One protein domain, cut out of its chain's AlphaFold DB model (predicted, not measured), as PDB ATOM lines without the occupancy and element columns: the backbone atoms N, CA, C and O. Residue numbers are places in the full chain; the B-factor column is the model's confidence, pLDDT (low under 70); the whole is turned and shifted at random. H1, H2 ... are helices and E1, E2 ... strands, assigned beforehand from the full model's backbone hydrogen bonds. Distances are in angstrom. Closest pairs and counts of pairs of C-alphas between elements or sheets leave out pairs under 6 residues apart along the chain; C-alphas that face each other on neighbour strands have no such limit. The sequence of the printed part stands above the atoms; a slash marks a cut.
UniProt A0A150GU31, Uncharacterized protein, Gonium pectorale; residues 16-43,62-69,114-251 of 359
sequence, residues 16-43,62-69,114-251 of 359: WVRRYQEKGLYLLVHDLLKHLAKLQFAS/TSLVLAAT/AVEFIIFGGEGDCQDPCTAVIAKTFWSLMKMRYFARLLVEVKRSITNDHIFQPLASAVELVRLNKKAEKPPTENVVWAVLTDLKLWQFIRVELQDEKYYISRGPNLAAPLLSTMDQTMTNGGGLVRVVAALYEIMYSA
ATOM      1  N   TRP A  16      -0.158 -52.584  41.396       41.69
ATOM      2  CA  TRP A  16       0.522 -52.892  40.135       41.69
ATOM      3  C   TRP A  16       0.502 -51.752  39.122       41.69
ATOM      4  O   TRP A  16       1.546 -51.431  38.552       41.69
ATOM      5  N   VAL A  17      -0.631 -51.060  38.965       45.53
ATOM      6  CA  VAL A  17      -0.713 -49.860  38.108       45.53
ATOM      7  C   VAL A  17       0.207 -48.746  38.632       45.53
ATOM      8  O   VAL A  17       0.662 -47.898  37.871       45.53
ATOM      9  N   ARG A  18       0.564 -48.769  39.924       43.78
ATOM     10  CA  ARG A  18       1.509 -47.812  40.518       43.78
ATOM     11  C   ARG A  18       2.984 -48.071  40.179       43.78
ATOM     12  O   ARG A  18       3.783 -47.166  40.405       43.78
ATOM     13  N   ARG A  19       3.370 -49.261  39.693       44.62
ATOM     14  CA  ARG A  19       4.793 -49.642  39.518       44.62
ATOM     15  C   ARG A  19       5.286 -49.743  38.079       44.62
ATOM     16  O   ARG A  19       6.496 -49.866  37.893       44.62
ATOM     17  N   TYR A  20       4.413 -49.674  37.078       49.38
ATOM     18  CA  TYR A  20       4.883 -49.519  35.705       49.38
ATOM     19  C   TYR A  20       5.481 -48.122  35.524       49.38
ATOM     20  O   TYR A  20       4.836 -47.111  35.798       49.38
ATOM     21  N   GLN A  21       6.739 -48.078  35.086       58.78
ATOM     22  CA  GLN A  21       7.344 -46.857  34.559       58.78
ATOM     23  C   GLN A  21       6.548 -46.417  33.320       58.78
ATOM     24  O   GLN A  21       5.999 -47.264  32.614       58.78
ATOM     25  N   GLU A  22       6.486 -45.110  33.054       57.44
ATOM     26  CA  GLU A  22       5.685 -44.486  31.979       57.44
ATOM     27  C   GLU A  22       5.835 -45.201  30.620       57.44
ATOM     28  O   GLU A  22       4.852 -45.407  29.907       57.44
ATOM     29  N   LYS A  23       7.032 -45.736  30.349       59.34
ATOM     30  CA  LYS A  23       7.378 -46.555  29.177       59.34
ATOM     31  C   LYS A  23       6.452 -47.759  28.941       59.34
ATOM     32  O   LYS A  23       6.121 -48.068  27.801       59.34
ATOM     33  N   GLY A  24       6.019 -48.453  29.995       67.38
ATOM     34  CA  GLY A  24       5.141 -49.621  29.853       67.38
ATOM     35  C   GLY A  24       3.710 -49.252  29.464       67.38
ATOM     36  O   GLY A  24       3.062 -49.991  28.728       67.38
ATOM     37  N   LEU A  25       3.235 -48.084  29.911       66.06
ATOM     38  CA  LEU A  25       1.905 -47.584  29.564       66.06
ATOM     39  C   LEU A  25       1.851 -47.176  28.089       66.06
ATOM     40  O   LEU A  25       0.888 -47.496  27.393       66.06
ATOM     41  N   TYR A  26       2.910 -46.524  27.602       67.56
ATOM     42  CA  TYR A  26       3.013 -46.113  26.206       67.56
ATOM     43  C   TYR A  26       3.019 -47.301  25.243       67.56
ATOM     44  O   TYR A  26       2.256 -47.316  24.277       67.56
ATOM     45  N   LEU A  27       3.822 -48.332  25.535       71.75
ATOM     46  CA  LEU A  27       3.891 -49.540  24.707       71.75
ATOM     47  C   LEU A  27       2.523 -50.221  24.569       71.75
ATOM     48  O   LEU A  27       2.171 -50.647  23.472       71.75
ATOM     49  N   LEU A  28       1.719 -50.245  25.637       70.19
ATOM     50  CA  LEU A  28       0.363 -50.800  25.604       70.19
ATOM     51  C   LEU A  28      -0.576 -50.011  24.678       70.19
ATOM     52  O   LEU A  28      -1.299 -50.617  23.887       70.19
ATOM     53  N   VAL A  29      -0.570 -48.675  24.743       74.88
ATOM     54  CA  VAL A  29      -1.408 -47.834  23.863       74.88
ATOM     55  C   VAL A  29      -0.934 -47.916  22.419       74.88
ATOM     56  O   VAL A  29      -1.751 -48.037  21.506       74.88
ATOM     57  N   HIS A  30       0.379 -47.885  22.207       74.19
ATOM     58  CA  HIS A  30       0.977 -48.023  20.889       74.19
ATOM     59  C   HIS A  30       0.622 -49.363  20.248       74.19
ATOM     60  O   HIS A  30       0.140 -49.389  19.115       74.19
ATOM     61  N   ASP A  31       0.790 -50.474  20.966       73.44
ATOM     62  CA  ASP A  31       0.381 -51.781  20.465       73.44
ATOM     63  C   ASP A  31      -1.125 -51.830  20.222       73.44
ATOM     64  O   ASP A  31      -1.558 -52.428  19.229       73.44
ATOM     65  N   LEU A  32      -1.920 -51.135  21.044       78.12
ATOM     66  CA  LEU A  32      -3.356 -51.056  20.834       78.12
ATOM     67  C   LEU A  32      -3.723 -50.415  19.501       78.12
ATOM     68  O   LEU A  32      -4.406 -51.027  18.673       78.12
ATOM     69  N   LEU A  33      -3.194 -49.223  19.262       77.00
ATOM     70  CA  LEU A  33      -3.398 -48.488  18.019       77.00
ATOM     71  C   LEU A  33      -2.812 -49.238  16.819       77.00
ATOM     72  O   LEU A  33      -3.433 -49.287  15.760       77.00
ATOM     73  N   LYS A  34      -1.664 -49.906  16.988       72.56
ATOM     74  CA  LYS A  34      -1.024 -50.706  15.937       72.56
ATOM     75  C   LYS A  34      -1.902 -51.851  15.455       72.56
ATOM     76  O   LYS A  34      -1.958 -52.077  14.246       72.56
ATOM     77  N   HIS A  35      -2.578 -52.595  16.332       69.31
ATOM     78  CA  HIS A  35      -3.472 -53.634  15.811       69.31
ATOM     79  C   HIS A  35      -4.836 -53.099  15.392       69.31
ATOM     80  O   HIS A  35      -5.415 -53.674  14.473       69.31
ATOM     81  N   LEU A  36      -5.325 -52.004  15.990       68.88
ATOM     82  CA  LEU A  36      -6.488 -51.311  15.438       68.88
ATOM     83  C   LEU A  36      -6.222 -50.935  13.981       68.88
ATOM     84  O   LEU A  36      -7.045 -51.262  13.137       68.88
ATOM     85  N   ALA A  37      -5.047 -50.385  13.664       67.69
ATOM     86  CA  ALA A  37      -4.619 -50.101  12.294       67.69
ATOM     87  C   ALA A  37      -4.614 -51.352  11.399       67.69
ATOM     88  O   ALA A  37      -5.112 -51.326  10.276       67.69
ATOM     89  N   LYS A  38      -4.084 -52.478  11.903       65.25
ATOM     90  CA  LYS A  38      -4.051 -53.754  11.163       65.25
ATOM     91  C   LYS A  38      -5.448 -54.271  10.799       65.25
ATOM     92  O   LYS A  38      -5.592 -54.875   9.736       65.25
ATOM     93  N   LEU A  39      -6.468 -54.031  11.631       60.78
ATOM     94  CA  LEU A  39      -7.845 -54.466  11.356       60.78
ATOM     95  C   LEU A  39      -8.419 -53.863  10.074       60.78
ATOM     96  O   LEU A  39      -9.133 -54.555   9.348       60.78
ATOM     97  N   GLN A  40      -8.065 -52.618   9.750       61.75
ATOM     98  CA  GLN A  40      -8.500 -51.985   8.504       61.75
ATOM     99  C   GLN A  40      -8.063 -52.774   7.271       61.75
ATOM    100  O   GLN A  40      -8.812 -52.898   6.304       61.75
ATOM    101  N   PHE A  41      -6.844 -53.311   7.308       54.66
ATOM    102  CA  PHE A  41      -6.268 -54.035   6.183       54.66
ATOM    103  C   PHE A  41      -6.845 -55.447   6.060       54.66
ATOM    104  O   PHE A  41      -7.087 -55.909   4.947       54.66
ATOM    105  N   ALA A  42      -7.117 -56.113   7.188       50.53
ATOM    106  CA  ALA A  42      -7.711 -57.449   7.195       50.53
ATOM    107  C   ALA A  42      -9.161 -57.446   6.676       50.53
ATOM    108  O   ALA A  42      -9.529 -58.309   5.882       50.53
ATOM    109  N   SER A  43      -9.959 -56.438   7.054       47.66
ATOM    110  CA  SER A  43     -11.361 -56.289   6.631       47.66
ATOM    111  C   SER A  43     -11.538 -56.170   5.110       47.66
ATOM    112  O   SER A  43     -12.547 -56.631   4.578       47.66
ATOM    113  N   THR A  62      -3.707 -45.809   3.101       52.38
ATOM    114  CA  THR A  62      -2.691 -46.417   3.955       52.38
ATOM    115  C   THR A  62      -2.772 -45.798   5.339       52.38
ATOM    116  O   THR A  62      -2.514 -44.611   5.508       52.38
ATOM    117  N   SER A  63      -3.102 -46.617   6.330       53.72
ATOM    118  CA  SER A  63      -3.051 -46.218   7.729       53.72
ATOM    119  C   SER A  63      -1.683 -46.461   8.331       53.72
ATOM    120  O   SER A  63      -1.144 -47.568   8.262       53.72
ATOM    121  N   LEU A  64      -1.144 -45.422   8.956       58.53
ATOM    122  CA  LEU A  64       0.180 -45.419   9.555       58.53
ATOM    123  C   LEU A  64       0.080 -44.964  11.010       58.53
ATOM    124  O   LEU A  64      -0.577 -43.968  11.303       58.53
ATOM    125  N   VAL A  65       0.740 -45.705  11.900       57.03
ATOM    126  CA  VAL A  65       0.895 -45.364  13.318       57.03
ATOM    127  C   VAL A  65       2.312 -44.838  13.498       57.03
ATOM    128  O   VAL A  65       3.266 -45.600  13.342       57.03
ATOM    129  N   LEU A  66       2.450 -43.547  13.802       59.50
ATOM    130  CA  LEU A  66       3.745 -42.923  14.073       59.50
ATOM    131  C   LEU A  66       3.846 -42.541  15.543       59.50
ATOM    132  O   LEU A  66       2.977 -41.845  16.061       59.50
ATOM    133  N   ALA A  67       4.916 -42.998  16.187       56.69
ATOM    134  CA  ALA A  67       5.307 -42.648  17.543       56.69
ATOM    135  C   ALA A  67       6.412 -41.588  17.468       56.69
ATOM    136  O   ALA A  67       7.503 -41.880  16.981       56.69
ATOM    137  N   ALA A  68       6.136 -40.363  17.918       54.56
ATOM    138  CA  ALA A  68       7.136 -39.299  17.966       54.56
ATOM    139  C   ALA A  68       7.476 -38.954  19.420       54.56
ATOM    140  O   ALA A  68       6.589 -38.616  20.206       54.56
ATOM    141  N   THR A  69       8.765 -38.989  19.762       48.16
ATOM    142  CA  THR A  69       9.290 -38.472  21.030       48.16
ATOM    143  C   THR A  69       9.762 -37.041  20.804       48.16
ATOM    144  O   THR A  69      10.795 -36.817  20.174       48.16
ATOM    145  N   ALA A 114       8.848 -36.093  28.164       46.28
ATOM    146  CA  ALA A 114       8.751 -36.381  26.746       46.28
ATOM    147  C   ALA A 114       7.274 -36.643  26.451       46.28
ATOM    148  O   ALA A 114       6.684 -37.601  26.946       46.28
ATOM    149  N   VAL A 115       6.641 -35.711  25.742       49.28
ATOM    150  CA  VAL A 115       5.249 -35.880  25.365       49.28
ATOM    151  C   VAL A 115       5.272 -36.762  24.138       49.28
ATOM    152  O   VAL A 115       5.642 -36.327  23.048       49.28
ATOM    153  N   GLU A 116       4.985 -38.037  24.362       62.50
ATOM    154  CA  GLU A 116       4.945 -39.032  23.308       62.50
ATOM    155  C   GLU A 116       3.556 -38.990  22.672       62.50
ATOM    156  O   GLU A 116       2.540 -39.269  23.317       62.50
ATOM    157  N   PHE A 117       3.512 -38.603  21.400       62.72
ATOM    158  CA  PHE A 117       2.278 -38.561  20.628       62.72
ATOM    159  C   PHE A 117       2.239 -39.726  19.653       62.72
ATOM    160  O   PHE A 117       3.260 -40.085  19.059       62.72
ATOM    161  N   ILE A 118       1.047 -40.283  19.465       64.69
ATOM    162  CA  ILE A 118       0.781 -41.263  18.419       64.69
ATOM    163  C   ILE A 118      -0.156 -40.628  17.404       64.69
ATOM    164  O   ILE A 118      -1.280 -40.257  17.744       64.69
ATOM    165  N   ILE A 119       0.315 -40.490  16.168       67.81
ATOM    166  CA  ILE A 119      -0.471 -39.914  15.075       67.81
ATOM    167  C   ILE A 119      -0.928 -41.033  14.159       67.81
ATOM    168  O   ILE A 119      -0.124 -41.858  13.718       67.81
ATOM    169  N   PHE A 120      -2.227 -41.033  13.874       66.94
ATOM    170  CA  PHE A 120      -2.838 -41.942  12.923       66.94
ATOM    171  C   PHE A 120      -3.223 -41.215  11.637       66.94
ATOM    172  O   PHE A 120      -4.020 -40.268  11.661       66.94
ATOM    173  N   GLY A 121      -2.656 -41.688  10.527       61.22
ATOM    174  CA  GLY A 121      -2.973 -41.231   9.177       61.22
ATOM    175  C   GLY A 121      -4.301 -41.802   8.666       61.22
ATOM    176  O   GLY A 121      -4.487 -43.013   8.717       61.22
ATOM    177  N   GLY A 122      -5.215 -40.955   8.185       60.06
ATOM    178  CA  GLY A 122      -6.440 -41.357   7.486       60.06
ATOM    179  C   GLY A 122      -6.228 -41.662   5.997       60.06
ATOM    180  O   GLY A 122      -5.109 -41.623   5.490       60.06
ATOM    181  N   GLU A 123      -7.321 -41.952   5.281       53.72
ATOM    182  CA  GLU A 123      -7.316 -42.206   3.833       53.72
ATOM    183  C   GLU A 123      -6.701 -41.025   3.056       53.72
ATOM    184  O   GLU A 123      -7.236 -39.920   3.046       53.72
ATOM    185  N   GLY A 124      -5.561 -41.271   2.409       52.97
ATOM    186  CA  GLY A 124      -4.889 -40.344   1.506       52.97
ATOM    187  C   GLY A 124      -3.986 -41.096   0.533       52.97
ATOM    188  O   GLY A 124      -3.430 -42.139   0.892       52.97
ATOM    189  N   ASP A 125      -3.843 -40.565  -0.685       51.00
ATOM    190  CA  ASP A 125      -2.851 -41.010  -1.672       51.00
ATOM    191  C   ASP A 125      -1.452 -40.651  -1.152       51.00
ATOM    192  O   ASP A 125      -0.836 -39.671  -1.577       51.00
ATOM    193  N   CYS A 126      -0.944 -41.414  -0.187       51.94
ATOM    194  CA  CYS A 126       0.474 -41.359   0.092       51.94
ATOM    195  C   CYS A 126       1.179 -42.003  -1.101       51.94
ATOM    196  O   CYS A 126       1.095 -43.216  -1.293       51.94
ATOM    197  N   GLN A 127       1.834 -41.183  -1.924       53.94
ATOM    198  CA  GLN A 127       2.610 -41.682  -3.058       53.94
ATOM    199  C   GLN A 127       3.752 -42.604  -2.604       53.94
ATOM    200  O   GLN A 127       4.197 -43.424  -3.402       53.94
ATOM    201  N   ASP A 128       4.178 -42.517  -1.335       55.25
ATOM    202  CA  ASP A 128       5.238 -43.358  -0.788       55.25
ATOM    203  C   ASP A 128       5.059 -43.658   0.725       55.25
ATOM    204  O   ASP A 128       5.578 -42.943   1.589       55.25
ATOM    205  N   PRO A 129       4.317 -44.725   1.083       53.25
ATOM    206  CA  PRO A 129       4.097 -45.153   2.469       53.25
ATOM    207  C   PRO A 129       5.376 -45.371   3.286       53.25
ATOM    208  O   PRO A 129       5.347 -45.309   4.518       53.25
ATOM    209  N   CYS A 130       6.489 -45.660   2.608       47.59
ATOM    210  CA  CYS A 130       7.764 -45.994   3.228       47.59
ATOM    211  C   CYS A 130       8.470 -44.764   3.815       47.59
ATOM    212  O   CYS A 130       9.182 -44.891   4.811       47.59
ATOM    213  N   THR A 131       8.251 -43.562   3.266       53.09
ATOM    214  CA  THR A 131       8.967 -42.350   3.704       53.09
ATOM    215  C   THR A 131       8.509 -41.860   5.078       53.09
ATOM    216  O   THR A 131       9.263 -41.226   5.809       53.09
ATOM    217  N   ALA A 132       7.286 -42.180   5.481       50.69
ATOM    218  CA  ALA A 132       6.702 -41.655   6.712       50.69
ATOM    219  C   ALA A 132       7.177 -42.317   7.991       50.69
ATOM    220  O   ALA A 132       7.208 -41.678   9.039       50.69
ATOM    221  N   VAL A 133       7.640 -43.562   7.887       51.59
ATOM    222  CA  VAL A 133       8.362 -44.248   8.967       51.59
ATOM    223  C   VAL A 133       9.648 -43.486   9.339       51.59
ATOM    224  O   VAL A 133      10.143 -43.617  10.454       51.59
ATOM    225  N   ILE A 134      10.158 -42.630   8.443       52.03
ATOM    226  CA  ILE A 134      11.388 -41.841   8.617       52.03
ATOM    227  C   ILE A 134      11.119 -40.510   9.355       52.03
ATOM    228  O   ILE A 134      12.056 -39.806   9.742       52.03
ATOM    229  N   ALA A 135       9.859 -40.130   9.597       58.44
ATOM    230  CA  ALA A 135       9.534 -38.881  10.282       58.44
ATOM    231  C   ALA A 135       9.964 -38.911  11.764       58.44
ATOM    232  O   ALA A 135       9.249 -39.406  12.628       58.44
ATOM    233  N   LYS A 136      11.128 -38.322  12.069       60.75
ATOM    234  CA  LYS A 136      11.660 -38.207  13.443       60.75
ATOM    235  C   LYS A 136      10.939 -37.162  14.296       60.75
ATOM    236  O   LYS A 136      11.025 -37.192  15.519       60.75
ATOM    237  N   THR A 137      10.259 -36.207  13.661       65.44
ATOM    238  CA  THR A 137       9.583 -35.102  14.345       65.44
ATOM    239  C   THR A 137       8.173 -34.910  13.812       65.44
ATOM    240  O   THR A 137       7.879 -35.231  12.658       65.44
ATOM    241  N   PHE A 138       7.321 -34.300  14.637       61.16
ATOM    242  CA  PHE A 138       5.999 -33.831  14.228       61.16
ATOM    243  C   PHE A 138       6.072 -32.996  12.940       61.16
ATOM    244  O   PHE A 138       5.328 -33.233  11.997       61.16
ATOM    245  N   TRP A 139       7.041 -32.083  12.847       63.50
ATOM    246  CA  TRP A 139       7.226 -31.227  11.675       63.50
ATOM    247  C   TRP A 139       7.593 -32.005  10.403       63.50
ATOM    248  O   TRP A 139       7.102 -31.691   9.319       63.50
ATOM    249  N   SER A 140       8.425 -33.043  10.525       67.38
ATOM    250  CA  SER A 140       8.770 -33.937   9.411       67.38
ATOM    251  C   SER A 140       7.535 -34.667   8.883       67.38
ATOM    252  O   SER A 140       7.335 -34.728   7.673       67.38
ATOM    253  N   LEU A 141       6.676 -35.142   9.787       64.81
ATOM    254  CA  LEU A 141       5.407 -35.795   9.461       64.81
ATOM    255  C   LEU A 141       4.468 -34.831   8.719       64.81
ATOM    256  O   LEU A 141       3.878 -35.193   7.701       64.81
ATOM    257  N   MET A 142       4.420 -33.568   9.155       62.06
ATOM    258  CA  MET A 142       3.638 -32.525   8.487       62.06
ATOM    259  C   MET A 142       4.145 -32.209   7.076       62.06
ATOM    260  O   MET A 142       3.339 -32.014   6.165       62.06
ATOM    261  N   LYS A 143       5.466 -32.197   6.854       66.12
ATOM    262  CA  LYS A 143       6.050 -32.011   5.512       66.12
ATOM    263  C   LYS A 143       5.716 -33.158   4.556       66.12
ATOM    264  O   LYS A 143       5.609 -32.924   3.356       66.12
ATOM    265  N   MET A 144       5.509 -34.364   5.082       64.56
ATOM    266  CA  MET A 144       5.164 -35.561   4.306       64.56
ATOM    267  C   MET A 144       3.683 -35.623   3.894       64.56
ATOM    268  O   MET A 144       3.262 -36.614   3.305       64.56
ATOM    269  N   ARG A 145       2.898 -34.564   4.154       64.31
ATOM    270  CA  ARG A 145       1.501 -34.412   3.700       64.31
ATOM    271  C   ARG A 145       0.553 -35.519   4.194       64.31
ATOM    272  O   ARG A 145      -0.409 -35.861   3.512       64.31
ATOM    273  N   TYR A 146       0.805 -36.069   5.382       65.81
ATOM    274  CA  TYR A 146      -0.086 -37.051   6.003       65.81
ATOM    275  C   TYR A 146      -1.332 -36.394   6.595       65.81
ATOM    276  O   TYR A 146      -1.231 -35.413   7.332       65.81
ATOM    277  N   PHE A 147      -2.499 -36.985   6.331       73.69
ATOM    278  CA  PHE A 147      -3.752 -36.583   6.967       73.69
ATOM    279  C   PHE A 147      -3.848 -37.190   8.351       73.69
ATOM    280  O   PHE A 147      -4.173 -38.366   8.480       73.69
ATOM    281  N   ALA A 148      -3.604 -36.414   9.398       79.56
ATOM    282  CA  ALA A 148      -3.875 -36.909  10.739       79.56
ATOM    283  C   ALA A 148      -5.389 -36.944  10.976       79.56
ATOM    284  O   ALA A 148      -6.082 -35.971  10.684       79.56
ATOM    285  N   ARG A 149      -5.892 -38.053  11.523       81.44
ATOM    286  CA  ARG A 149      -7.274 -38.178  12.022       81.44
ATOM    287  C   ARG A 149      -7.346 -38.373  13.527       81.44
ATOM    288  O   ARG A 149      -8.332 -37.984  14.142       81.44
ATOM    289  N   LEU A 150      -6.311 -38.963  14.114       85.38
ATOM    290  CA  LEU A 150      -6.242 -39.252  15.539       85.38
ATOM    291  C   LEU A 150      -4.854 -38.888  16.065       85.38
ATOM    292  O   LEU A 150      -3.840 -39.299  15.503       85.38
ATOM    293  N   LEU A 151      -4.837 -38.123  17.147       88.62
ATOM    294  CA  LEU A 151      -3.678 -37.768  17.948       88.62
ATOM    295  C   LEU A 151      -3.895 -38.361  19.336       88.62
ATOM    296  O   LEU A 151      -4.841 -37.971  20.013       88.62
ATOM    297  N   VAL A 152      -3.036 -39.274  19.775       86.75
ATOM    298  CA  VAL A 152      -3.115 -39.844  21.126       86.75
ATOM    299  C   VAL A 152      -1.935 -39.371  21.956       86.75
ATOM    300  O   VAL A 152      -0.790 -39.552  21.554       86.75
ATOM    301  N   GLU A 153      -2.222 -38.785  23.111       87.94
ATOM    302  CA  GLU A 153      -1.242 -38.364  24.105       87.94
ATOM    303  C   GLU A 153      -1.416 -39.207  25.368       87.94
ATOM    304  O   GLU A 153      -2.493 -39.246  25.973       87.94
ATOM    305  N   VAL A 154      -0.343 -39.892  25.763       84.31
ATOM    306  CA  VAL A 154      -0.330 -40.733  26.962       84.31
ATOM    307  C   VAL A 154       0.354 -39.969  28.092       84.31
ATOM    308  O   VAL A 154       1.503 -39.547  27.968       84.31
ATOM    309  N   LYS A 155      -0.350 -39.776  29.207       84.62
ATOM    310  CA  LYS A 155       0.167 -39.141  30.425       84.62
ATOM    311  C   LYS A 155       0.162 -40.129  31.579       84.62
ATOM    312  O   LYS A 155      -0.641 -41.047  31.633       84.62
ATOM    313  N   ARG A 156       1.008 -39.886  32.578       80.06
ATOM    314  CA  ARG A 156       0.966 -40.636  33.841       80.06
ATOM    315  C   ARG A 156      -0.270 -40.319  34.689       80.06
ATOM    316  O   ARG A 156      -0.737 -41.165  35.445       80.06
ATOM    317  N   SER A 157      -0.754 -39.086  34.592       83.81
ATOM    318  CA  SER A 157      -1.957 -38.606  35.267       83.81
ATOM    319  C   SER A 157      -2.557 -37.447  34.486       83.81
ATOM    320  O   SER A 157      -1.834 -36.533  34.074       83.81
ATOM    321  N   ILE A 158      -3.874 -37.448  34.322       85.00
ATOM    322  CA  ILE A 158      -4.585 -36.366  33.644       85.00
ATOM    323  C   ILE A 158      -5.071 -35.340  34.670       85.00
ATOM    324  O   ILE A 158      -5.766 -35.678  35.625       85.00
ATOM    325  N   THR A 159      -4.725 -34.074  34.450       87.06
ATOM    326  CA  THR A 159      -5.343 -32.917  35.108       87.06
ATOM    327  C   THR A 159      -6.105 -32.112  34.057       87.06
ATOM    328  O   THR A 159      -5.892 -32.290  32.857       87.06
ATOM    329  N   ASN A 160      -6.990 -31.212  34.489       82.19
ATOM    330  CA  ASN A 160      -7.760 -30.379  33.559       82.19
ATOM    331  C   ASN A 160      -6.868 -29.500  32.663       82.19
ATOM    332  O   ASN A 160      -7.251 -29.208  31.535       82.19
ATOM    333  N   ASP A 161      -5.672 -29.137  33.129       86.69
ATOM    334  CA  ASP A 161      -4.737 -28.291  32.380       86.69
ATOM    335  C   ASP A 161      -3.989 -29.060  31.283       86.69
ATOM    336  O   ASP A 161      -3.495 -28.473  30.323       86.69
ATOM    337  N   HIS A 162      -3.944 -30.391  31.368       87.56
ATOM    338  CA  HIS A 162      -3.294 -31.215  30.350       87.56
ATOM    339  C   HIS A 162      -4.061 -31.249  29.024       87.56
ATOM    340  O   HIS A 162      -3.525 -31.744  28.040       87.56
ATOM    341  N   ILE A 163      -5.282 -30.709  28.965       86.00
ATOM    342  CA  ILE A 163      -6.098 -30.709  27.749       86.00
ATOM    343  C   ILE A 163      -5.586 -29.738  26.676       86.00
ATOM    344  O   ILE A 163      -5.807 -29.953  25.485       86.00
ATOM    345  N   PHE A 164      -4.905 -28.661  27.081       87.25
ATOM    346  CA  PHE A 164      -4.571 -27.560  26.176       87.25
ATOM    347  C   PHE A 164      -3.514 -27.940  25.140       87.25
ATOM    348  O   PHE A 164      -3.615 -27.527  23.988       87.25
ATOM    349  N   GLN A 165      -2.527 -28.749  25.527       85.06
ATOM    350  CA  GLN A 165      -1.465 -29.193  24.627       85.06
ATOM    351  C   GLN A 165      -1.982 -30.103  23.491       85.06
ATOM    352  O   GLN A 165      -1.780 -29.741  22.329       85.06
ATOM    353  N   PRO A 166      -2.692 -31.217  23.755       85.81
ATOM    354  CA  PRO A 166      -3.233 -32.058  22.689       85.81
ATOM    355  C   PRO A 166      -4.272 -31.318  21.843       85.81
ATOM    356  O   PRO A 166      -4.338 -31.525  20.632       85.81
ATOM    357  N   LEU A 167      -5.040 -30.401  22.444       88.94
ATOM    358  CA  LEU A 167      -5.974 -29.553  21.707       88.94
ATOM    359  C   LEU A 167      -5.253 -28.609  20.732       88.94
ATOM    360  O   LEU A 167      -5.649 -28.525  19.571       88.94
ATOM    361  N   ALA A 168      -4.191 -27.928  21.171       88.06
ATOM    362  CA  ALA A 168      -3.396 -27.055  20.309       88.06
ATOM    363  C   ALA A 168      -2.777 -27.836  19.138       88.06
ATOM    364  O   ALA A 168      -2.864 -27.400  17.988       88.06
ATOM    365  N   SER A 169      -2.234 -29.025  19.415       87.00
ATOM    366  CA  SER A 169      -1.710 -29.927  18.387       87.00
ATOM    367  C   SER A 169      -2.794 -30.358  17.392       87.00
ATOM    368  O   SER A 169      -2.557 -30.341  16.187       87.00
ATOM    369  N   ALA A 170      -4.001 -30.695  17.856       90.06
ATOM    370  CA  ALA A 170      -5.110 -31.062  16.975       90.06
ATOM    371  C   ALA A 170      -5.588 -29.895  16.096       90.06
ATOM    372  O   ALA A 170      -5.817 -30.092  14.905       90.06
ATOM    373  N   VAL A 171      -5.683 -28.676  16.639       90.69
ATOM    374  CA  VAL A 171      -6.012 -27.463  15.862       90.69
ATOM    375  C   VAL A 171      -4.995 -27.239  14.742       90.69
ATOM    376  O   VAL A 171      -5.374 -26.951  13.602       90.69
ATOM    377  N   GLU A 172      -3.712 -27.415  15.045       87.81
ATOM    378  CA  GLU A 172      -2.646 -27.277  14.057       87.81
ATOM    379  C   GLU A 172      -2.713 -28.373  12.983       87.81
ATOM    380  O   GLU A 172      -2.587 -28.078  11.794       87.81
ATOM    381  N   LEU A 173      -3.013 -29.617  13.369       86.06
ATOM    382  CA  LEU A 173      -3.223 -30.719  12.425       86.06
ATOM    383  C   LEU A 173      -4.399 -30.451  11.478       86.06
ATOM    384  O   LEU A 173      -4.251 -30.605  10.269       86.06
ATOM    385  N   VAL A 174      -5.534 -29.971  11.988       89.56
ATOM    386  CA  VAL A 174      -6.696 -29.588  11.166       89.56
ATOM    387  C   VAL A 174      -6.340 -28.456  10.194       89.56
ATOM    388  O   VAL A 174      -6.716 -28.478   9.017       89.56
ATOM    389  N   ARG A 175      -5.577 -27.456  10.653       88.31
ATOM    390  CA  ARG A 175      -5.102 -26.352   9.802       88.31
ATOM    391  C   ARG A 175      -4.222 -26.858   8.659       88.31
ATOM    392  O   ARG A 175      -4.282 -26.325   7.552       88.31
ATOM    393  N   LEU A 176      -3.394 -27.859   8.930       83.69
ATOM    394  CA  LEU A 176      -2.473 -28.434   7.957       83.69
ATOM    395  C   LEU A 176      -3.182 -29.386   6.988       83.69
ATOM    396  O   LEU A 176      -2.948 -29.279   5.786       83.69
ATOM    397  N   ASN A 177      -4.128 -30.198   7.466       84.69
ATOM    398  CA  ASN A 177      -5.009 -31.018   6.627       84.69
ATOM    399  C   ASN A 177      -5.733 -30.170   5.565       84.69
ATOM    400  O   ASN A 177      -5.844 -30.584   4.414       84.69
ATOM    401  N   LYS A 178      -6.162 -28.949   5.919       87.38
ATOM    402  CA  LYS A 178      -6.782 -28.001   4.978       87.38
ATOM    403  C   LYS A 178      -5.846 -27.525   3.865       87.38
ATOM    404  O   LYS A 178      -6.299 -27.249   2.761       87.38
ATOM    405  N   LYS A 179      -4.561 -27.358   4.176       83.88
ATOM    406  CA  LYS A 179      -3.548 -26.864   3.230       83.88
ATOM    407  C   LYS A 179      -3.026 -27.950   2.294       83.88
ATOM    408  O   LYS A 179      -2.220 -27.649   1.416       83.88
ATOM    409  N   ALA A 180      -3.428 -29.199   2.505       80.06
ATOM    410  CA  ALA A 180      -3.056 -30.292   1.634       80.06
ATOM    411  C   ALA A 180      -3.662 -30.114   0.236       80.06
ATOM    412  O   ALA A 180      -4.740 -29.552   0.074       80.06
ATOM    413  N   GLU A 181      -2.973 -30.644  -0.771       77.44
ATOM    414  CA  GLU A 181      -3.386 -30.572  -2.178       77.44
ATOM    415  C   GLU A 181      -4.737 -31.260  -2.438       77.44
ATOM    416  O   GLU A 181      -5.521 -30.813  -3.270       77.44
ATOM    417  N   LYS A 182      -5.025 -32.324  -1.679       77.69
ATOM    418  CA  LYS A 182      -6.298 -33.051  -1.683       77.69
ATOM    419  C   LYS A 182      -6.822 -33.159  -0.243       77.69
ATOM    420  O   LYS A 182      -6.576 -34.181   0.388       77.69
ATOM    421  N   PRO A 183      -7.457 -32.121   0.326       75.62
ATOM    422  CA  PRO A 183      -7.901 -32.163   1.716       75.62
ATOM    423  C   PRO A 183      -8.916 -33.300   1.934       75.62
ATOM    424  O   PRO A 183      -9.651 -33.649   1.006       75.62
ATOM    425  N   PRO A 184      -8.978 -33.884   3.145       74.06
ATOM    426  CA  PRO A 184      -9.966 -34.908   3.446       74.06
ATOM    427  C   PRO A 184     -11.373 -34.305   3.349       74.06
ATOM    428  O   PRO A 184     -11.571 -33.139   3.694       74.06
ATOM    429  N   THR A 185     -12.351 -35.112   2.924       77.00
ATOM    430  CA  THR A 185     -13.763 -34.697   2.803       77.00
ATOM    431  C   THR A 185     -14.288 -34.071   4.093       77.00
ATOM    432  O   THR A 185     -15.024 -33.092   4.064       77.00
ATOM    433  N   GLU A 186     -13.852 -34.616   5.227       81.38
ATOM    434  CA  GLU A 186     -14.098 -34.074   6.555       81.38
ATOM    435  C   GLU A 186     -12.765 -33.667   7.175       81.38
ATOM    436  O   GLU A 186     -11.895 -34.509   7.428       81.38
ATOM    437  N   ASN A 187     -12.596 -32.371   7.433       86.75
ATOM    438  CA  ASN A 187     -11.397 -31.860   8.082       86.75
ATOM    439  C   ASN A 187     -11.530 -31.925   9.608       86.75
ATOM    440  O   ASN A 187     -11.703 -30.909  10.288       86.75
ATOM    441  N   VAL A 188     -11.485 -33.156  10.115       90.25
ATOM    442  CA  VAL A 188     -11.689 -33.499  11.524       90.25
ATOM    443  C   VAL A 188     -10.458 -34.218  12.065       90.25
ATOM    444  O   VAL A 188      -9.965 -35.170  11.460       90.25
ATOM    445  N   VAL A 189      -9.992 -33.792  13.238       91.19
ATOM    446  CA  VAL A 189      -8.947 -34.464  14.017       91.19
ATOM    447  C   VAL A 189      -9.473 -34.737  15.414       91.19
ATOM    448  O   VAL A 189     -10.004 -33.850  16.083       91.19
ATOM    449  N   TRP A 190      -9.282 -35.962  15.881       93.00
ATOM    450  CA  TRP A 190      -9.546 -36.347  17.256       93.00
ATOM    451  C   TRP A 190      -8.263 -36.304  18.077       93.00
ATOM    452  O   TRP A 190      -7.294 -36.979  17.745       93.00
ATOM    453  N   ALA A 191      -8.261 -35.542  19.163       92.75
ATOM    454  CA  ALA A 191      -7.259 -35.643  20.212       92.75
ATOM    455  C   ALA A 191      -7.771 -36.566  21.321       92.75
ATOM    456  O   ALA A 191      -8.877 -36.389  21.828       92.75
ATOM    457  N   VAL A 192      -6.957 -37.542  21.703       91.31
ATOM    458  CA  VAL A 192      -7.238 -38.488  22.778       91.31
ATOM    459  C   VAL A 192      -6.165 -38.351  23.835       91.31
ATOM    460  O   VAL A 192      -4.996 -38.622  23.581       91.31
ATOM    461  N   LEU A 193      -6.570 -37.941  25.029       91.06
ATOM    462  CA  LEU A 193      -5.698 -37.838  26.189       91.06
ATOM    463  C   LEU A 193      -5.998 -39.007  27.129       91.06
ATOM    464  O   LEU A 193      -7.149 -39.189  27.533       91.06
ATOM    465  N   THR A 194      -4.983 -39.806  27.464       89.31
ATOM    466  CA  THR A 194      -5.169 -41.007  28.290       89.31
ATOM    467  C   THR A 194      -4.078 -41.213  29.336       89.31
ATOM    468  O   THR A 194      -2.905 -40.969  29.076       89.31
ATOM    469  N   ASP A 195      -4.463 -41.694  30.519       86.06
ATOM    470  CA  ASP A 195      -3.561 -42.283  31.526       86.06
ATOM    471  C   ASP A 195      -3.821 -43.784  31.743       86.06
ATOM    472  O   ASP A 195      -3.462 -44.373  32.765       86.06
ATOM    473  N   LEU A 196      -4.481 -44.404  30.760       82.62
ATOM    474  CA  LEU A 196      -5.017 -45.767  30.748       82.62
ATOM    475  C   LEU A 196      -6.150 -46.035  31.732       82.62
ATOM    476  O   LEU A 196      -6.722 -47.122  31.667       82.62
ATOM    477  N   LYS A 197      -6.474 -45.095  32.625       84.25
ATOM    478  CA  LYS A 197      -7.645 -45.156  33.509       84.25
ATOM    479  C   LYS A 197      -8.765 -44.291  32.970       84.25
ATOM    480  O   LYS A 197      -9.917 -44.716  32.939       84.25
ATOM    481  N   LEU A 198      -8.414 -43.092  32.536       88.31
ATOM    482  CA  LEU A 198      -9.308 -42.122  31.948       88.31
ATOM    483  C   LEU A 198      -8.901 -41.884  30.499       88.31
ATOM    484  O   LEU A 198      -7.730 -41.671  30.208       88.31
ATOM    485  N   TRP A 199      -9.887 -41.885  29.613       90.62
ATOM    486  CA  TRP A 199      -9.737 -41.565  28.202       90.62
ATOM    487  C   TRP A 199     -10.627 -40.373  27.879       90.62
ATOM    488  O   TRP A 199     -11.855 -40.464  27.967       90.62
ATOM    489  N   GLN A 200     -10.007 -39.251  27.532       91.69
ATOM    490  CA  GLN A 200     -10.698 -38.032  27.129       91.69
ATOM    491  C   GLN A 200     -10.586 -37.874  25.622       91.69
ATOM    492  O   GLN A 200      -9.484 -37.772  25.088       91.69
ATOM    493  N   PHE A 201     -11.727 -37.836  24.948       92.50
ATOM    494  CA  PHE A 201     -11.802 -37.674  23.504       92.50
ATOM    495  C   PHE A 201     -12.228 -36.247  23.182       92.50
ATOM    496  O   PHE A 201     -13.192 -35.728  23.745       92.50
ATOM    497  N   ILE A 202     -11.518 -35.596  22.272       93.44
ATOM    498  CA  ILE A 202     -11.763 -34.214  21.867       93.44
ATOM    499  C   ILE A 202     -11.793 -34.199  20.352       93.44
ATOM    500  O   ILE A 202     -10.823 -34.591  19.712       93.44
ATOM    501  N   ARG A 203     -12.897 -33.739  19.779       94.12
ATOM    502  CA  ARG A 203     -13.048 -33.587  18.339       94.12
ATOM    503  C   ARG A 203     -12.776 -32.135  17.978       94.12
ATOM    504  O   ARG A 203     -13.404 -31.230  18.528       94.12
ATOM    505  N   VAL A 204     -11.844 -31.926  17.059       94.94
ATOM    506  CA  VAL A 204     -11.530 -30.619  16.484       94.94
ATOM    507  C   VAL A 204     -11.865 -30.667  15.007       94.94
ATOM    508  O   VAL A 204     -11.409 -31.547  14.283       94.94
ATOM    509  N   GLU A 205     -12.672 -29.720  14.565       94.12
ATOM    510  CA  GLU A 205     -13.156 -29.636  13.196       94.12
ATOM    511  C   GLU A 205     -12.988 -28.214  12.662       94.12
ATOM    512  O   GLU A 205     -13.101 -27.245  13.412       94.12
ATOM    513  N   LEU A 206     -12.722 -28.082  11.363       92.94
ATOM    514  CA  LEU A 206     -12.687 -26.794  10.674       92.94
ATOM    515  C   LEU A 206     -13.772 -26.747   9.601       92.94
ATOM    516  O   LEU A 206     -13.627 -27.360   8.545       92.94
ATOM    517  N   GLN A 207     -14.825 -25.977   9.873       91.38
ATOM    518  CA  GLN A 207     -15.917 -25.681   8.940       91.38
ATOM    519  C   GLN A 207     -15.965 -24.169   8.711       91.38
ATOM    520  O   GLN A 207     -15.836 -23.400   9.661       91.38
ATOM    521  N   ASP A 208     -16.126 -23.728   7.463       91.31
ATOM    522  CA  ASP A 208     -16.297 -22.308   7.114       91.31
ATOM    523  C   ASP A 208     -15.258 -21.362   7.749       91.31
ATOM    524  O   ASP A 208     -15.595 -20.318   8.306       91.31
ATOM    525  N   GLU A 209     -13.976 -21.752   7.712       91.44
ATOM    526  CA  GLU A 209     -12.851 -21.014   8.326       91.44
ATOM    527  C   GLU A 209     -12.904 -20.881   9.862       91.44
ATOM    528  O   GLU A 209     -12.104 -20.152  10.450       91.44
ATOM    529  N   LYS A 210     -13.812 -21.590  10.537       94.44
ATOM    530  CA  LYS A 210     -13.967 -21.568  11.995       94.44
ATOM    531  C   LYS A 210     -13.656 -22.925  12.609       94.44
ATOM    532  O   LYS A 210     -14.060 -23.969  12.102       94.44
ATOM    533  N   TYR A 211     -12.952 -22.890  13.736       93.88
ATOM    534  CA  TYR A 211     -12.663 -24.082  14.522       93.88
ATOM    535  C   TYR A 211     -13.840 -24.409  15.439       93.88
ATOM    536  O   TYR A 211     -14.248 -23.586  16.259       93.88
ATOM    537  N   TYR A 212     -14.339 -25.633  15.326       95.19
ATOM    538  CA  TYR A 212     -15.347 -26.206  16.200       95.19
ATOM    539  C   TYR A 212     -14.682 -27.259  17.074       95.19
ATOM    540  O   TYR A 212     -14.040 -28.188  16.583       95.19
ATOM    541  N   ILE A 213     -14.815 -27.090  18.386       95.12
ATOM    542  CA  ILE A 213     -14.234 -27.989  19.379       95.12
ATOM    543  C   ILE A 213     -15.390 -28.608  20.149       95.12
ATOM    544  O   ILE A 213     -16.140 -27.898  20.821       95.12
ATOM    545  N   SER A 214     -15.527 -29.927  20.070       92.12
ATOM    546  CA  SER A 214     -16.502 -30.671  20.858       92.12
ATOM    547  C   SER A 214     -15.816 -31.714  21.731       92.12
ATOM    548  O   SER A 214     -14.807 -32.322  21.369       92.12
ATOM    549  N   ARG A 215     -16.356 -31.900  22.938       87.88
ATOM    550  CA  ARG A 215     -15.925 -32.973  23.833       87.88
ATOM    551  C   ARG A 215     -16.644 -34.255  23.431       87.88
ATOM    552  O   ARG A 215     -17.870 -34.277  23.371       87.88
ATOM    553  N   GLY A 216     -15.865 -35.291  23.151       84.88
ATOM    554  CA  GLY A 216     -16.348 -36.652  22.987       84.88
ATOM    555  C   GLY A 216     -16.664 -37.317  24.332       84.88
ATOM    556  O   GLY A 216     -16.657 -36.658  25.379       84.88
ATOM    557  N   PRO A 217     -16.949 -38.629  24.329       78.62
ATOM    558  CA  PRO A 217     -17.229 -39.362  25.555       78.62
ATOM    559  C   PRO A 217     -15.992 -39.381  26.460       78.62
ATOM    560  O   PRO A 217     -14.899 -39.699  26.013       78.62
ATOM    561  N   ASN A 218     -16.161 -39.083  27.750       81.00
ATOM    562  CA  ASN A 218     -15.124 -39.347  28.746       81.00
ATOM    563  C   ASN A 218     -15.287 -40.786  29.228       81.00
ATOM    564  O   ASN A 218     -16.249 -41.103  29.930       81.00
ATOM    565  N   LEU A 219     -14.364 -41.659  28.837       81.12
ATOM    566  CA  LEU A 219     -14.426 -43.069  29.194       81.12
ATOM    567  C   LEU A 219     -13.494 -43.329  30.377       81.12
ATOM    568  O   LEU A 219     -12.271 -43.297  30.245       81.12
ATOM    569  N   ALA A 220     -14.082 -43.597  31.543       76.44
ATOM    570  CA  ALA A 220     -13.377 -44.273  32.623       76.44
ATOM    571  C   ALA A 220     -13.242 -45.739  32.207       76.44
ATOM    572  O   ALA A 220     -14.202 -46.505  32.226       76.44
ATOM    573  N   ALA A 221     -12.066 -46.082  31.714       71.25
ATOM    574  CA  ALA A 221     -11.762 -47.384  31.168       71.25
ATOM    575  C   ALA A 221     -10.365 -47.746  31.642       71.25
ATOM    576  O   ALA A 221      -9.404 -47.566  30.890       71.25
ATOM    577  N   PRO A 222     -10.240 -48.237  32.886       68.94
ATOM    578  CA  PRO A 222      -8.998 -48.824  33.324       68.94
ATOM    579  C   PRO A 222      -8.797 -50.051  32.444       68.94
ATOM    580  O   PRO A 222      -9.465 -51.064  32.633       68.94
ATOM    581  N   LEU A 223      -7.909 -49.948  31.450       60.50
ATOM    582  CA  LEU A 223      -7.664 -51.015  30.466       60.50
ATOM    583  C   LEU A 223      -7.341 -52.365  31.135       60.50
ATOM    584  O   LEU A 223      -7.496 -53.416  30.520       60.50
ATOM    585  N   LEU A 224      -6.904 -52.315  32.396       56.25
ATOM    586  CA  LEU A 224      -6.498 -53.443  33.224       56.25
ATOM    587  C   LEU A 224      -7.459 -53.729  34.397       56.25
ATOM    588  O   LEU A 224      -7.181 -54.623  35.187       56.25
ATOM    589  N   SER A 225      -8.573 -52.998  34.548       59.81
ATOM    590  CA  SER A 225      -9.558 -53.304  35.598       59.81
ATOM    591  C   SER A 225     -10.417 -54.489  35.179       59.81
ATOM    592  O   SER A 225     -11.211 -54.419  34.240       59.81
ATOM    593  N   THR A 226     -10.268 -55.588  35.909       51.19
ATOM    594  CA  THR A 226     -11.086 -56.796  35.771       51.19
ATOM    595  C   THR A 226     -12.516 -56.601  36.279       51.19
ATOM    596  O   THR A 226     -13.419 -57.286  35.804       51.19
ATOM    597  N   MET A 227     -12.747 -55.626  37.168       56.22
ATOM    598  CA  MET A 227     -14.073 -55.309  37.719       56.22
ATOM    599  C   MET A 227     -15.056 -54.809  36.652       56.22
ATOM    600  O   MET A 227     -16.248 -55.083  36.746       56.22
ATOM    601  N   ASP A 228     -14.572 -54.135  35.603       51.81
ATOM    602  CA  ASP A 228     -15.435 -53.627  34.528       51.81
ATOM    603  C   ASP A 228     -15.767 -54.683  33.463       51.81
ATOM    604  O   ASP A 228     -16.673 -54.479  32.653       51.81
ATOM    605  N   GLN A 229     -15.067 -55.822  33.431       50.78
ATOM    606  CA  GLN A 229     -15.253 -56.836  32.383       50.78
ATOM    607  C   GLN A 229     -16.501 -57.708  32.587       50.78
ATOM    608  O   GLN A 229     -16.942 -58.362  31.644       50.78
ATOM    609  N   THR A 230     -17.082 -57.714  33.790       50.25
ATOM    610  CA  THR A 230     -18.280 -58.502  34.134       50.25
ATOM    611  C   THR A 230     -19.591 -57.747  33.908       50.25
ATOM    612  O   THR A 230     -20.663 -58.351  33.959       50.25
ATOM    613  N   MET A 231     -19.532 -56.442  33.630       55.31
ATOM    614  CA  MET A 231     -20.713 -55.631  33.346       55.31
ATOM    615  C   MET A 231     -21.265 -55.967  31.953       55.31
ATOM    616  O   MET A 231     -20.546 -55.951  30.954       55.31
ATOM    617  N   THR A 232     -22.575 -56.211  31.870       53.56
ATOM    618  CA  THR A 232     -23.317 -56.602  30.654       53.56
ATOM    619  C   THR A 232     -23.232 -55.600  29.494       53.56
ATOM    620  O   THR A 232     -23.598 -55.931  28.372       53.56
ATOM    621  N   ASN A 233     -22.703 -54.396  29.732       55.84
ATOM    622  CA  ASN A 233     -22.625 -53.306  28.758       55.84
ATOM    623  C   ASN A 233     -21.251 -53.161  28.079       55.84
ATOM    624  O   ASN A 233     -20.932 -52.060  27.623       55.84
ATOM    625  N   GLY A 234     -20.440 -54.229  28.054       57.31
ATOM    626  CA  GLY A 234     -19.086 -54.236  27.494       57.31
ATOM    627  C   GLY A 234     -18.142 -53.351  28.312       57.31
ATOM    628  O   GLY A 234     -18.282 -52.129  28.327       57.31
ATOM    629  N   GLY A 235     -17.195 -53.960  29.030       74.00
ATOM    630  CA  GLY A 235     -16.280 -53.240  29.926       74.00
ATOM    631  C   GLY A 235     -15.551 -52.059  29.273       74.00
ATOM    632  O   GLY A 235     -15.481 -51.954  28.048       74.00
ATOM    633  N   GLY A 236     -14.983 -51.161  30.086       76.25
ATOM    634  CA  GLY A 236     -14.408 -49.887  29.625       76.25
ATOM    635  C   GLY A 236     -13.451 -50.002  28.427       76.25
ATOM    636  O   GLY A 236     -13.521 -49.186  27.509       76.25
ATOM    637  N   LEU A 237     -12.631 -51.058  28.371       75.44
ATOM    638  CA  LEU A 237     -11.759 -51.363  27.229       75.44
ATOM    639  C   LEU A 237     -12.534 -51.504  25.907       75.44
ATOM    640  O   LEU A 237     -12.115 -50.948  24.899       75.44
ATOM    641  N   VAL A 238     -13.663 -52.218  25.902       75.00
ATOM    642  CA  VAL A 238     -14.484 -52.421  24.694       75.00
ATOM    643  C   VAL A 238     -15.028 -51.087  24.196       75.00
ATOM    644  O   VAL A 238     -15.024 -50.839  22.996       75.00
ATOM    645  N   ARG A 239     -15.431 -50.195  25.108       78.88
ATOM    646  CA  ARG A 239     -15.911 -48.851  24.754       78.88
ATOM    647  C   ARG A 239     -14.804 -47.972  24.186       78.88
ATOM    648  O   ARG A 239     -15.045 -47.270  23.213       78.88
ATOM    649  N   VAL A 240     -13.599 -48.028  24.757       82.94
ATOM    650  CA  VAL A 240     -12.427 -47.307  24.227       82.94
ATOM    651  C   VAL A 240     -12.068 -47.817  22.840       82.94
ATOM    652  O   VAL A 240     -11.885 -47.024  21.926       82.94
ATOM    653  N   VAL A 241     -12.012 -49.136  22.668       80.69
ATOM    654  CA  VAL A 241     -11.762 -49.779  21.376       80.69
ATOM    655  C   VAL A 241     -12.828 -49.381  20.358       80.69
ATOM    656  O   VAL A 241     -12.472 -49.022  19.242       80.69
ATOM    657  N   ALA A 242     -14.107 -49.394  20.737       78.50
ATOM    658  CA  ALA A 242     -15.205 -48.986  19.868       78.50
ATOM    659  C   ALA A 242     -15.099 -47.505  19.473       78.50
ATOM    660  O   ALA A 242     -15.198 -47.196  18.291       78.50
ATOM    661  N   ALA A 243     -14.817 -46.612  20.427       83.62
ATOM    662  CA  ALA A 243     -14.633 -45.186  20.160       83.62
ATOM    663  C   ALA A 243     -13.428 -44.925  19.241       83.62
ATOM    664  O   ALA A 243     -13.541 -44.195  18.262       83.62
ATOM    665  N   LEU A 244     -12.280 -45.557  19.507       85.00
ATOM    666  CA  LEU A 244     -11.099 -45.457  18.644       85.00
ATOM    667  C   LEU A 244     -11.385 -46.009  17.244       85.00
ATOM    668  O   LEU A 244     -11.004 -45.393  16.254       85.00
ATOM    669  N   TYR A 245     -12.090 -47.136  17.152       81.12
ATOM    670  CA  TYR A 245     -12.489 -47.728  15.881       81.12
ATOM    671  C   TYR A 245     -13.413 -46.789  15.091       81.12
ATOM    672  O   TYR A 245     -13.181 -46.558  13.909       81.12
ATOM    673  N   GLU A 246     -14.421 -46.199  15.733       81.00
ATOM    674  CA  GLU A 246     -15.332 -45.234  15.109       81.00
ATOM    675  C   GLU A 246     -14.582 -44.007  14.573       81.00
ATOM    676  O   GLU A 246     -14.789 -43.601  13.429       81.00
ATOM    677  N   ILE A 247     -13.642 -43.474  15.356       83.00
ATOM    678  CA  ILE A 247     -12.787 -42.346  14.966       83.00
ATOM    679  C   ILE A 247     -11.917 -42.692  13.755       83.00
ATOM    680  O   ILE A 247     -11.783 -41.902  12.820       83.00
ATOM    681  N   MET A 248     -11.307 -43.875  13.766       78.00
ATOM    682  CA  MET A 248     -10.394 -44.303  12.708       78.00
ATOM    683  C   MET A 248     -11.145 -44.656  11.417       78.00
ATOM    684  O   MET A 248     -10.617 -44.432  10.326       78.00
ATOM    685  N   TYR A 249     -12.377 -45.164  11.528       75.12
ATOM    686  CA  TYR A 249     -13.104 -45.805  10.425       75.12
ATOM    687  C   TYR A 249     -14.492 -45.231  10.147       75.12
ATOM    688  O   TYR A 249     -15.322 -45.947   9.577       75.12
ATOM    689  N   SER A 250     -14.733 -43.966  10.516       68.50
ATOM    690  CA  SER A 250     -15.959 -43.226  10.192       68.50
ATOM    691  C   SER A 250     -16.284 -43.396   8.705       68.50
ATOM    692  O   SER A 250     -15.591 -42.858   7.841       68.50
ATOM    693  N   ALA A 251     -17.293 -44.214   8.413       59.81
ATOM    694  CA  ALA A 251     -17.812 -44.448   7.076       59.81
ATOM    695  C   ALA A 251     -19.323 -44.174   7.088       59.81
ATOM    696  O   ALA A 251     -19.933 -44.268   8.157       59.81
TER     697      ALA A 251
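This is residues 16 to 43, 62 to 69 and 114 to 251 of the 359 residues of an uncharacterized protein of Gonium pectorale (UniProt A0A150GU31). A twisted sheet of six strands lies between helices, with the long H1 and H6 covering one face and H4 packing on the other. The short H2 and H3 sit by the E1 edge, where they only graze the sheet, and H5 lies off the sheet in the loop that leads from E6 to H6. The printed part has 174 residues, with six named helices and six named strands that follow along the chain as H1 E1 E2 H2 H3 E3 H4 E4 E5 E6 H5 H6. The sheet is mixed, in the order E1 E2 E3 E4 E5 E6, and the class is mixed, helices and strands. The whole is compact, with a radius of gyration of the C-alphas of 15.9 A and spans of 48 by 34 by 34 A.

Look first for the strands: E1 is residues 65 to 69, E2 116 to 121, E3 148 to 154, E4 188 to 194, E5 198 to 207 at 29.0 A and E6 210 to 220 at 30.7 A. Find C-alpha 22 at (5.685, -44.486, 31.979); from there H1, residues 22 to 43, runs 32.7 A. H2 is residues 131 to 134, H3 138 to 143, H4 160 to 179 at 30.8 A, and H5 226 to 230. H6, residues 236 to 249, runs 19.7 A to C-alpha 249 at (-13.104, -45.805, 10.425).

Start at E3 and E4, parallel neighbours with N 151 and O 190 at 2.8 A; with H4 they form a strand-helix-strand unit, two parallel strands joined through a helix, with a right-handed crossover. E4, E5 and E6 form a meander, each strand the antiparallel neighbour of the one before; look for N 191 and O 202 at 2.8 A, then N 203 and O 214 at 2.9 A. On the other side of E3, antiparallel E2 has N 118 and O 152 at 2.9 A, and antiparallel E1 follows with N 66 and O 119 at 3.1 A. The sheet and the helices on both its faces make three layers, with H1 and H6 on one face of the sheet and H4 on the opposite face. H4 comes closest to E4 at the C-alphas of Ala 170 and Val 189, 5.9 A. H1 and H6 are close but not clearly touching, their closest C-alphas, Leu 36 and Tyr 245, 7.0 A apart. Every O i to N i+4 pair is within hydrogen-bond range in H3 and H6, against 16 of 18 in H1, 12 of 16 in H4 and 0 of 1 in H5, which has 1 of 2 O i to N i+3 pairs; H2 is too short for an i+4 pair.

The farthest C-alphas, Glu 181 and Thr 230, are 48.2 A apart. Residues 44 to 61 and 70 to 113 are not printed, with C-alpha gaps of 13.4 A and 6.1 A. Of the links printed whole, none is long. Mean pLDDT of the printed part is 72.7; look for values under 70 at, among others, residues 114 to 146 and 222 to 234.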